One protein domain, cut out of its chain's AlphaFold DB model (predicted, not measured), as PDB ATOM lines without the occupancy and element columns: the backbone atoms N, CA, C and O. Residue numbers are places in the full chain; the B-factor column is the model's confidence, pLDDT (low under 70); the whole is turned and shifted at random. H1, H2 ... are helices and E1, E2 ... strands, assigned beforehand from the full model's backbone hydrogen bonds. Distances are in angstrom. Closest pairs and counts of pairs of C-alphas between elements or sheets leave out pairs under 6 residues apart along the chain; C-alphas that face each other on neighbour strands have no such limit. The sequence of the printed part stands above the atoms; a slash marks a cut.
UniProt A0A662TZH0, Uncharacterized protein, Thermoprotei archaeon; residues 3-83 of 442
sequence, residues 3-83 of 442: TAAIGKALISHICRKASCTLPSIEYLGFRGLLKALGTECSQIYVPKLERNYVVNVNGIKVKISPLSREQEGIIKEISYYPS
ATOM      1  N   THR A   3     166.818 125.018 208.578       61.72
ATOM      2  CA  THR A   3     165.865 125.272 207.481       61.72
ATOM      3  C   THR A   3     166.480 124.980 206.115       61.72
ATOM      4  O   THR A   3     167.374 125.696 205.689       61.72
ATOM      5  N   ALA A   4     165.958 123.988 205.391       57.03
ATOM      6  CA  ALA A   4     166.473 123.500 204.107       57.03
ATOM      7  C   ALA A   4     166.424 124.512 202.937       57.03
ATOM      8  O   ALA A   4     167.071 124.289 201.918       57.03
ATOM      9  N   ALA A   5     165.655 125.600 203.052       63.59
ATOM     10  CA  ALA A   5     165.578 126.654 202.040       63.59
ATOM     11  C   ALA A   5     166.390 127.875 202.490       63.59
ATOM     12  O   ALA A   5     166.033 128.535 203.467       63.59
ATOM     13  N   ILE A   6     167.465 128.192 201.768       68.31
ATOM     14  CA  ILE A   6     168.255 129.402 202.000       68.31
ATOM     15  C   ILE A   6     167.802 130.455 201.009       68.31
ATOM     16  O   ILE A   6     168.071 130.310 199.828       68.31
ATOM     17  N   GLY A   7     167.213 131.549 201.487       65.94
ATOM     18  CA  GLY A   7     166.855 132.660 200.613       65.94
ATOM     19  C   GLY A   7     168.099 133.308 200.003       65.94
ATOM     20  O   GLY A   7     168.946 133.794 200.747       65.94
ATOM     21  N   LYS A   8     168.185 133.423 198.675       70.38
ATOM     22  CA  LYS A   8     169.256 134.158 197.963       70.38
ATOM     23  C   LYS A   8     169.598 135.525 198.561       70.38
ATOM     24  O   LYS A   8     170.762 135.923 198.582       70.38
ATOM     25  N   ALA A   9     168.591 136.248 199.055       69.31
ATOM     26  CA  ALA A   9     168.761 137.549 199.703       69.31
ATOM     27  C   ALA A   9     169.659 137.486 200.953       69.31
ATOM     28  O   ALA A   9     170.339 138.463 201.267       69.31
ATOM     29  N   LEU A  10     169.697 136.334 201.633       74.69
ATOM     30  CA  LEU A  10     170.553 136.101 202.787       74.69
ATOM     31  C   LEU A  10     172.032 136.214 202.407       74.69
ATOM     32  O   LEU A  10     172.782 136.858 203.132       74.69
ATOM     33  N   ILE A  11     172.438 135.667 201.256       73.00
ATOM     34  CA  ILE A  11     173.844 135.653 200.818       73.00
ATOM     35  C   ILE A  11     174.365 137.091 200.674       73.00
ATOM     36  O   ILE A  11     175.368 137.463 201.278       73.00
ATOM     37  N   SER A  12     173.624 137.943 199.960       68.06
ATOM     38  CA  SER A  12     173.980 139.359 199.798       68.06
ATOM     39  C   SER A  12     173.936 140.143 201.113       68.06
ATOM     40  O   SER A  12     174.687 141.101 201.277       68.06
ATOM     41  N   HIS A  13     173.055 139.776 202.049       73.00
ATOM     42  CA  HIS A  13     172.982 140.422 203.360       73.00
ATOM     43  C   HIS A  13     174.196 140.086 204.239       73.00
ATOM     44  O   HIS A  13     174.736 140.983 204.885       73.00
ATOM     45  N   ILE A  14     174.647 138.827 204.232       74.25
ATOM     46  CA  ILE A  14     175.812 138.360 205.001       74.25
ATOM     47  C   ILE A  14     177.065 139.153 204.613       74.25
ATOM     48  O   ILE A  14     177.761 139.662 205.487       74.25
ATOM     49  N   CYS A  15     177.313 139.323 203.314       65.81
ATOM     50  CA  CYS A  15     178.542 139.946 202.812       65.81
ATOM     51  C   CYS A  15     178.544 141.478 202.837       65.81
ATOM     52  O   CYS A  15     179.592 142.085 202.656       65.81
ATOM     53  N   ARG A  16     177.393 142.125 203.069       66.50
ATOM     54  CA  ARG A  16     177.340 143.579 203.310       66.50
ATOM     55  C   ARG A  16     177.744 143.963 204.731       66.50
ATOM     56  O   ARG A  16     178.022 145.132 204.979       66.50
ATOM     57  N   LYS A  17     177.736 143.017 205.671       61.47
ATOM     58  CA  LYS A  17     178.208 143.263 207.036       61.47
ATOM     59  C   LYS A  17     179.731 143.223 207.053       61.47
ATOM     60  O   LYS A  17     180.320 142.346 206.429       61.47
ATOM     61  N   ALA A  18     180.341 144.128 207.822       62.19
ATOM     62  CA  ALA A  18     181.795 144.244 207.965       62.19
ATOM     63  C   ALA A  18     182.489 142.910 208.322       62.19
ATOM     64  O   ALA A  18     183.650 142.715 207.985       62.19
ATOM     65  N   SER A  19     181.768 141.982 208.957       67.69
ATOM     66  CA  SER A  19     182.271 140.703 209.457       67.69
ATOM     67  C   SER A  19     181.493 139.486 208.923       67.69
ATOM     68  O   SER A  19     181.145 138.617 209.714       67.69
ATOM     69  N   CYS A  20     181.147 139.418 207.623       86.06
ATOM     70  CA  CYS A  20     180.559 138.234 206.947       86.06
ATOM     71  C   CYS A  20     179.773 137.278 207.876       86.06
ATOM     72  O   CYS A  20     180.190 136.150 208.153       86.06
ATOM     73  N   THR A  21     178.671 137.766 208.452       85.88
ATOM     74  CA  THR A  21     178.038 137.111 209.606       85.88
ATOM     75  C   THR A  21     176.860 136.234 209.199       85.88
ATOM     76  O   THR A  21     175.861 136.743 208.686       85.88
ATOM     77  N   LEU A  22     176.933 134.934 209.495       84.06
ATOM     78  CA  LEU A  22     175.792 134.027 209.390       84.06
ATOM     79  C   LEU A  22     174.792 134.276 210.526       84.06
ATOM     80  O   LEU A  22     175.188 134.578 211.650       84.06
ATOM     81  N   PRO A  23     173.484 134.102 210.282       79.38
ATOM     82  CA  PRO A  23     172.470 134.330 211.309       79.38
ATOM     83  C   PRO A  23     172.452 133.246 212.404       79.38
ATOM     84  O   PRO A  23     172.013 133.524 213.517       79.38
ATOM     85  N   SER A  24     172.918 132.022 212.126       78.56
ATOM     86  CA  SER A  24     173.024 130.944 213.120       78.56
ATOM     87  C   SER A  24     173.992 129.839 212.678       78.56
ATOM     88  O   SER A  24     174.307 129.714 211.493       78.56
ATOM     89  N   ILE A  25     174.425 129.003 213.633       77.62
ATOM     90  CA  ILE A  25     175.288 127.826 213.401       77.62
ATOM     91  C   ILE A  25     174.678 126.801 212.443       77.62
ATOM     92  O   ILE A  25     175.387 126.058 211.774       77.62
ATOM     93  N   GLU A  26     173.357 126.796 212.320       76.38
ATOM     94  CA  GLU A  26     172.632 125.901 211.427       76.38
ATOM     95  C   GLU A  26     173.040 126.120 209.958       76.38
ATOM     96  O   GLU A  26     173.163 125.176 209.181       76.38
ATOM     97  N   TYR A  27     173.376 127.352 209.570       79.38
ATOM     98  CA  TYR A  27     173.754 127.644 208.188       79.38
ATOM     99  C   TYR A  27     175.096 127.030 207.759       79.38
ATOM    100  O   TYR A  27     175.385 126.973 206.564       79.38
ATOM    101  N   LEU A  28     175.881 126.501 208.705       78.69
ATOM    102  CA  LEU A  28     177.099 125.747 208.404       78.69
ATOM    103  C   LEU A  28     176.822 124.428 207.675       78.69
ATOM    104  O   LEU A  28     177.715 123.848 207.071       78.69
ATOM    105  N   GLY A  29     175.579 123.954 207.700       75.94
ATOM    106  CA  GLY A  29     175.200 122.732 207.012       75.94
ATOM    107  C   GLY A  29     175.009 122.834 205.505       75.94
ATOM    108  O   GLY A  29     174.839 121.811 204.846       75.94
ATOM    109  N   PHE A  30     175.024 124.044 204.948       80.69
ATOM    110  CA  PHE A  30     174.709 124.270 203.544       80.69
ATOM    111  C   PHE A  30     175.978 124.450 202.727       80.69
ATOM    112  O   PHE A  30     176.557 125.539 202.674       80.69
ATOM    113  N   ARG A  31     176.400 123.372 202.060       82.31
ATOM    114  CA  ARG A  31     177.690 123.316 201.360       82.31
ATOM    115  C   ARG A  31     177.808 124.406 200.296       82.31
ATOM    116  O   ARG A  31     178.804 125.121 200.277       82.31
ATOM    117  N   GLY A  32     176.786 124.596 199.458       82.81
ATOM    118  CA  GLY A  32     176.820 125.621 198.411       82.81
ATOM    119  C   GLY A  32     176.874 127.049 198.951       82.81
ATOM    120  O   GLY A  32     177.596 127.877 198.400       82.81
ATOM    121  N   LEU A  33     176.189 127.323 200.069       84.12
ATOM    122  CA  LEU A  33     176.277 128.613 200.758       84.12
ATOM    123  C   LEU A  33     177.684 128.847 201.309       84.12
ATOM    124  O   LEU A  33     178.277 129.886 201.034       84.12
ATOM    125  N   LEU A  34     178.229 127.887 202.060       85.06
ATOM    126  CA  LEU A  34     179.557 128.025 202.654       85.06
ATOM    127  C   LEU A  34     180.651 128.181 201.604       85.06
ATOM    128  O   LEU A  34     181.554 128.984 201.807       85.06
ATOM    129  N   LYS A  35     180.563 127.471 200.472       86.25
ATOM    130  CA  LYS A  35     181.506 127.660 199.362       86.25
ATOM    131  C   LYS A  35     181.408 129.069 198.785       86.25
ATOM    132  O   LYS A  35     182.434 129.723 198.647       86.25
ATOM    133  N   ALA A  36     180.194 129.552 198.510       83.88
ATOM    134  CA  ALA A  36     179.985 130.897 197.972       83.88
ATOM    135  C   ALA A  36     180.457 132.004 198.933       83.88
ATOM    136  O   ALA A  36     180.956 133.037 198.495       83.88
ATOM    137  N   LEU A  37     180.322 131.799 200.246       85.44
ATOM    138  CA  LEU A  37     180.850 132.726 201.248       85.44
ATOM    139  C   LEU A  37     182.369 132.606 201.391       85.44
ATOM    140  O   LEU A  37     183.049 133.622 201.448       85.44
ATOM    141  N   GLY A  38     182.915 131.390 201.407       83.75
ATOM    142  CA  GLY A  38     184.353 131.134 201.538       83.75
ATOM    143  C   GLY A  38     185.182 131.661 200.365       83.75
ATOM    144  O   GLY A  38     186.360 131.950 200.537       83.75
ATOM    145  N   THR A  39     184.573 131.852 199.190       80.38
ATOM    146  CA  THR A  39     185.229 132.549 198.076       80.38
ATOM    147  C   THR A  39     185.365 134.053 198.294       80.38
ATOM    148  O   THR A  39     186.128 134.672 197.572       80.38
ATOM    149  N   GLU A  40     184.647 134.666 199.235       78.56
ATOM    150  CA  GLU A  40     184.602 136.131 199.410       78.56
ATOM    151  C   GLU A  40     185.066 136.592 200.788       78.56
ATOM    152  O   GLU A  40     185.656 137.659 200.930       78.56
ATOM    153  N   CYS A  41     184.795 135.787 201.806       83.25
ATOM    154  CA  CYS A  41     185.055 136.096 203.194       83.25
ATOM    155  C   CYS A  41     186.290 135.324 203.651       83.25
ATOM    156  O   CYS A  41     186.303 134.093 203.631       83.25
ATOM    157  N   SER A  42     187.311 136.042 204.120       83.69
ATOM    158  CA  SER A  42     188.475 135.428 204.774       83.69
ATOM    159  C   SER A  42     188.093 134.715 206.078       83.69
ATOM    160  O   SER A  42     188.725 133.721 206.437       83.69
ATOM    161  N   GLN A  43     187.048 135.208 206.751       86.19
ATOM    162  CA  GLN A  43     186.492 134.682 207.993       86.19
ATOM    163  C   GLN A  43     184.964 134.836 207.994       86.19
ATOM    164  O   GLN A  43     184.445 135.902 207.655       86.19
ATOM    165  N   ILE A  44     184.238 133.790 208.393       88.31
ATOM    166  CA  ILE A  44     182.781 133.825 208.592       88.31
ATOM    167  C   ILE A  44     182.480 133.856 210.088       88.31
ATOM    168  O   ILE A  44     182.996 133.033 210.841       88.31
ATOM    169  N   TYR A  45     181.603 134.757 210.525       86.56
ATOM    170  CA  TYR A  45     181.251 134.889 211.940       86.56
ATOM    171  C   TYR A  45     179.871 134.310 212.228       86.56
ATOM    172  O   TYR A  45     178.930 134.501 211.456       86.56
ATOM    173  N   VAL A  46     179.738 133.600 213.347       85.00
ATOM    174  CA  VAL A  46     178.518 132.872 213.709       85.00
ATOM    175  C   VAL A  46     178.157 133.134 215.177       85.00
ATOM    176  O   VAL A  46     178.995 132.940 216.060       85.00
ATOM    177  N   PRO A  47     176.916 133.549 215.486       81.75
ATOM    178  CA  PRO A  47     176.445 133.663 216.862       81.75
ATOM    179  C   PRO A  47     176.472 132.317 217.598       81.75
ATOM    180  O   PRO A  47     176.133 131.289 217.011       81.75
ATOM    181  N   LYS A  48     176.772 132.341 218.905       76.69
ATOM    182  CA  LYS A  48     176.719 131.171 219.812       76.69
ATOM    183  C   LYS A  48     177.678 130.024 219.453       76.69
ATOM    184  O   LYS A  48     177.508 128.907 219.928       76.69
ATOM    185  N   LEU A  49     178.665 130.288 218.602       77.06
ATOM    186  CA  LEU A  49     179.773 129.373 218.367       77.06
ATOM    187  C   LEU A  49     180.705 129.407 219.589       77.06
ATOM    188  O   LEU A  49     180.927 130.474 220.150       77.06
ATOM    189  N   GLU A  50     181.245 128.266 220.006       75.06
ATOM    190  CA  GLU A  50     182.101 128.209 221.206       75.06
ATOM    191  C   GLU A  50     183.564 128.579 220.935       75.06
ATOM    192  O   GLU A  50     184.255 129.042 221.830       75.06
ATOM    193  N   ARG A  51     184.064 128.337 219.717       78.25
ATOM    194  CA  ARG A  51     185.485 128.482 219.352       78.25
ATOM    195  C   ARG A  51     185.658 128.609 217.842       78.25
ATOM    196  O   ARG A  51     184.702 128.415 217.092       78.25
ATOM    197  N   ASN A  52     186.882 128.897 217.406       81.75
ATOM    198  CA  ASN A  52     187.239 128.920 215.991       81.75
ATOM    199  C   ASN A  52     187.256 127.515 215.381       81.75
ATOM    200  O   ASN A  52     187.738 126.555 215.987       81.75
ATOM    201  N   TYR A  53     186.783 127.430 214.143       81.50
ATOM    202  CA  TYR A  53     186.694 126.199 213.378       81.50
ATOM    203  C   TYR A  53     187.196 126.398 211.950       81.50
ATOM    204  O   TYR A  53     187.066 127.474 211.364       81.50
ATOM    205  N   VAL A  54     187.715 125.320 211.368       85.06
ATOM    206  CA  VAL A  54     187.897 125.202 209.919       85.06
ATOM    207  C   VAL A  54     186.954 124.119 209.432       85.06
ATOM    208  O   VAL A  54     187.030 122.985 209.901       85.06
ATOM    209  N   VAL A  55     186.062 124.481 208.513       82.81
ATOM    210  CA  VAL A  55     185.162 123.534 207.852       82.81
ATOM    211  C   VAL A  55     185.671 123.284 206.444       82.81
ATOM    212  O   VAL A  55     185.813 124.213 205.647       82.81
ATOM    213  N   ASN A  56     185.942 122.018 206.134       82.38
ATOM    214  CA  ASN A  56     186.280 121.583 204.787       82.38
ATOM    215  C   ASN A  56     184.992 121.323 203.993       82.38
ATOM    216  O   ASN A  56     184.213 120.418 204.306       82.38
ATOM    217  N   VAL A  57     184.753 122.130 202.959       81.38
ATOM    218  CA  VAL A  57     183.598 121.991 202.069       81.38
ATOM    219  C   VAL A  57     184.077 121.596 200.680       81.38
ATOM    220  O   VAL A  57     184.381 122.443 199.839       81.38
ATOM    221  N   ASN A  58     184.121 120.285 200.435       78.50
ATOM    222  CA  ASN A  58     184.523 119.691 199.158       78.50
ATOM    223  C   ASN A  58     185.886 120.228 198.671       78.50
ATOM    224  O   ASN A  58     186.008 120.653 197.521       78.50
ATOM    225  N   GLY A  59     186.879 120.269 199.568       78.19
ATOM    226  CA  GLY A  59     188.245 120.729 199.293       78.19
ATOM    227  C   GLY A  59     188.510 122.203 199.615       78.19
ATOM    228  O   GLY A  59     189.669 122.612 199.641       78.19
ATOM    229  N   ILE A  60     187.478 123.006 199.901       82.31
ATOM    230  CA  ILE A  60     187.638 124.415 200.290       82.31
ATOM    231  C   ILE A  60     187.655 124.525 201.817       82.31
ATOM    232  O   ILE A  60     186.677 124.171 202.474       82.31
ATOM    233  N   LYS A  61     188.747 125.053 202.382       86.62
ATOM    234  CA  LYS A  61     188.863 125.346 203.819       86.62
ATOM    235  C   LYS A  61     188.207 126.690 204.135       86.62
ATOM    236  O   LYS A  61     188.740 127.736 203.778       86.62
ATOM    237  N   VAL A  62     187.072 126.658 204.824       88.38
ATOM    238  CA  VAL A  62     186.326 127.850 205.247       88.38
ATOM    239  C   VAL A  62     186.579 128.100 206.731       88.38
ATOM    240  O   VAL A  62     186.311 127.230 207.562       88.38
ATOM    241  N   LYS A  63     187.109 129.281 207.073       87.38
ATOM    242  CA  LYS A  63     187.379 129.667 208.463       87.38
ATOM    243  C   LYS A  63     186.132 130.268 209.108       87.38
ATOM    244  O   LYS A  63     185.484 131.138 208.522       87.38
ATOM    245  N   ILE A  64     185.798 129.799 210.309       87.25
ATOM    246  CA  ILE A  64     184.589 130.188 211.037       87.25
ATOM    247  C   ILE A  64     184.950 130.595 212.467       87.25
ATOM    248  O   ILE A  64     185.676 129.874 213.151       87.25
ATOM    249  N   SER A  65     184.419 131.730 212.923       85.62
ATOM    250  CA  SER A  65     184.646 132.285 214.262       85.62
ATOM    251  C   SER A  65     183.346 132.596 215.004       85.62
ATOM    252  O   SER A  65     182.317 132.865 214.375       85.62
ATOM    253  N   PRO A  66     183.375 132.604 216.347       84.94
ATOM    254  CA  PRO A  66     182.290 133.159 217.139       84.94
ATOM    255  C   PRO A  66     182.098 134.647 216.845       84.94
ATOM    256  O   PRO A  66     183.059 135.391 216.678       84.94
ATOM    257  N   LEU A  67     180.838 135.093 216.787       78.75
ATOM    258  CA  LEU A  67     180.513 136.514 216.621       78.75
ATOM    259  C   LEU A  67     180.915 137.341 217.856       78.75
ATOM    260  O   LEU A  67     181.285 138.505 217.736       78.75
ATOM    261  N   SER A  68     180.826 136.745 219.046       66.06
ATOM    262  CA  SER A  68     181.216 137.363 220.310       66.06
ATOM    263  C   SER A  68     182.660 136.986 220.661       66.06
ATOM    264  O   SER A  68     182.883 135.906 221.199       66.06
ATOM    265  N   ARG A  69     183.588 137.925 220.426       55.12
ATOM    266  CA  ARG A  69     185.009 137.946 220.840       55.12
ATOM    267  C   ARG A  69     185.983 137.041 220.075       55.12
ATOM    268  O   ARG A  69     185.733 135.867 219.821       55.12
ATOM    269  N   GLU A  70     187.147 137.627 219.798       50.66
ATOM    270  CA  GLU A  70     188.410 136.954 219.496       50.66
ATOM    271  C   GLU A  70     188.774 136.047 220.678       50.66
ATOM    272  O   GLU A  70     189.301 136.496 221.691       50.66
ATOM    273  N   GLN A  71     188.426 134.766 220.605       48.06
ATOM    274  CA  GLN A  71     189.096 133.764 221.424       48.06
ATOM    275  C   GLN A  71     190.156 133.105 220.552       48.06
ATOM    276  O   GLN A  71     189.842 132.282 219.689       48.06
ATOM    277  N   GLU A  72     191.412 133.504 220.750       44.00
ATOM    278  CA  GLU A  72     192.566 132.752 220.272       44.00
ATOM    279  C   GLU A  72     192.646 131.452 221.072       44.00
ATOM    280  O   GLU A  72     192.891 131.425 222.274       44.00
ATOM    281  N   GLY A  73     192.358 130.353 220.393       53.59
ATOM    282  CA  GLY A  73     192.424 129.011 220.937       53.59
ATOM    283  C   GLY A  73     192.700 128.033 219.808       53.59
ATOM    284  O   GLY A  73     192.549 128.371 218.631       53.59
ATOM    285  N   ILE A  74     193.120 126.822 220.172       53.41
ATOM    286  CA  ILE A  74     193.482 125.751 219.238       53.41
ATOM    287  C   ILE A  74     192.376 125.586 218.186       53.41
ATOM    288  O   ILE A  74     191.237 125.236 218.506       53.41
ATOM    289  N   ILE A  75     192.721 125.856 216.924       58.81
ATOM    290  CA  ILE A  75     191.815 125.714 215.785       58.81
ATOM    291  C   ILE A  75     191.507 124.228 215.626       58.81
ATOM    292  O   ILE A  75     192.384 123.436 215.286       58.81
ATOM    293  N   LYS A  76     190.250 123.846 215.858       64.88
ATOM    294  CA  LYS A  76     189.789 122.484 215.595       64.88
ATOM    295  C   LYS A  76     189.248 122.419 214.172       64.88
ATOM    296  O   LYS A  76     188.285 123.112 213.838       64.88
ATOM    297  N   GLU A  77     189.849 121.586 213.333       61.50
ATOM    298  CA  GLU A  77     189.220 121.219 212.067       61.50
ATOM    299  C   GLU A  77     187.988 120.369 212.385       61.50
ATOM    300  O   GLU A  77     188.062 119.383 213.123       61.50
ATOM    301  N   ILE A  78     186.830 120.797 211.889       65.19
ATOM    302  CA  ILE A  78     185.584 120.064 212.063       65.19
ATOM    303  C   ILE A  78     184.936 119.837 210.709       65.19
ATOM    304  O   ILE A  78     184.779 120.734 209.885       65.19
ATOM    305  N   SER A  79     184.486 118.611 210.514       59.19
ATOM    306  CA  SER A  79     183.518 118.294 209.479       59.19
ATOM    307  C   SER A  79     182.132 118.481 210.087       59.19
ATOM    308  O   SER A  79     181.600 117.567 210.713       59.19
ATOM    309  N   TYR A  80     181.577 119.694 210.006       60.06
ATOM    310  CA  TYR A  80     180.203 119.930 210.454       60.06
ATOM    311  C   TYR A  80     179.231 119.676 209.306       60.06
ATOM    312  O   TYR A  80     179.172 120.456 208.356       60.06
ATOM    313  N   TYR A  81     178.441 118.612 209.424       67.00
ATOM    314  CA  TYR A  81     177.337 118.332 208.514       67.00
ATOM    315  C   TYR A  81     176.081 118.021 209.334       67.00
ATOM    316  O   TYR A  81     176.117 117.134 210.193       67.00
ATOM    317  N   PRO A  82     174.966 118.744 209.135       63.00
ATOM    318  CA  PRO A  82     173.717 118.390 209.777       63.00
ATOM    319  C   PRO A  82     173.222 117.068 209.195       63.00
ATOM    320  O   PRO A  82     173.172 116.901 207.978       63.00
ATOM    321  N   SER A  83     172.811 116.149 210.066       68.44
ATOM    322  CA  SER A  83     171.996 115.010 209.635       68.44
ATOM    323  C   SER A  83     170.704 115.528 209.004       68.44
ATOM    324  O   SER A  83     170.136 116.523 209.477       68.44
TER     325      SER A  83
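Overview. This is residues 3 to 83 of the 442 residues of an uncharacterized protein of Thermoprotei archaeon (UniProt A0A662TZH0). A small twisted sheet of four strands has two short helices, H2 and H3, packed over one face, and the first helix, H1, lies farther out beyond H3, off the sheet. The 81 printed residues run H1, H2, H3, E1, E2, E3, E4; the mixed sheet has the order E1, E3, E2, E4. The class is mixed, helices and strands, with under half of the residues, 40, in named elements. The whole is compact, with a radius of gyration of the C-alphas of 11.7 A, and rounded, spanning 33 by 27 by 22 A.

Along the chain. E3, residues 60 to 66, is 19.7 A long and ends at C-alpha 66 (182.290, 133.159, 217.139). E2 is residues 53 to 57, 12.5 A; E1 is 44 to 46, 6.7 A; E4 is 76 to 78, 6.0 A. H3 is residues 31 to 38, 10.3 A, H2 is 25 to 29, 8.2 A, and H1 is 8 to 16, 13.5 A, beginning at C-alpha 8 (169.256, 134.158, 197.963).

Arrangement. E2 and E3 form an antiparallel hairpin, with N 55 and O 62 at 2.9 A. E1 is parallel to E3, with N 44 and O 63 at 2.9 A. E4 is parallel to E2, with N 78 and O 54 at 3.0 A. H3 is on the sheet at a height of 8.0 A, over E3 and across the strands at 75 degrees on the local plane; their closest C-alphas, of Gly 38 and Val 62, are 5.3 A apart. H2 is on the same face, at a height of 8.8 A. H1 and H3 only just touch, with 3 pairs of C-alphas within 8 A, the closest those of Ile 11 and Leu 33, 7.4 A. In H3 every O i to N i+4 pair is within hydrogen-bond range, in H1 4 of 5, and in H2 0 of 1, beside 2 of 2 O i to N i+3 pairs.

Size, cuts and confidence. The C-alphas farthest apart, of Ala 9 and Ile 74, are 33.6 A apart. The printed part has no cut and no long link. Mean pLDDT of the printed part is 74.5; 28 residues are under 70, among them residues 68 to 83.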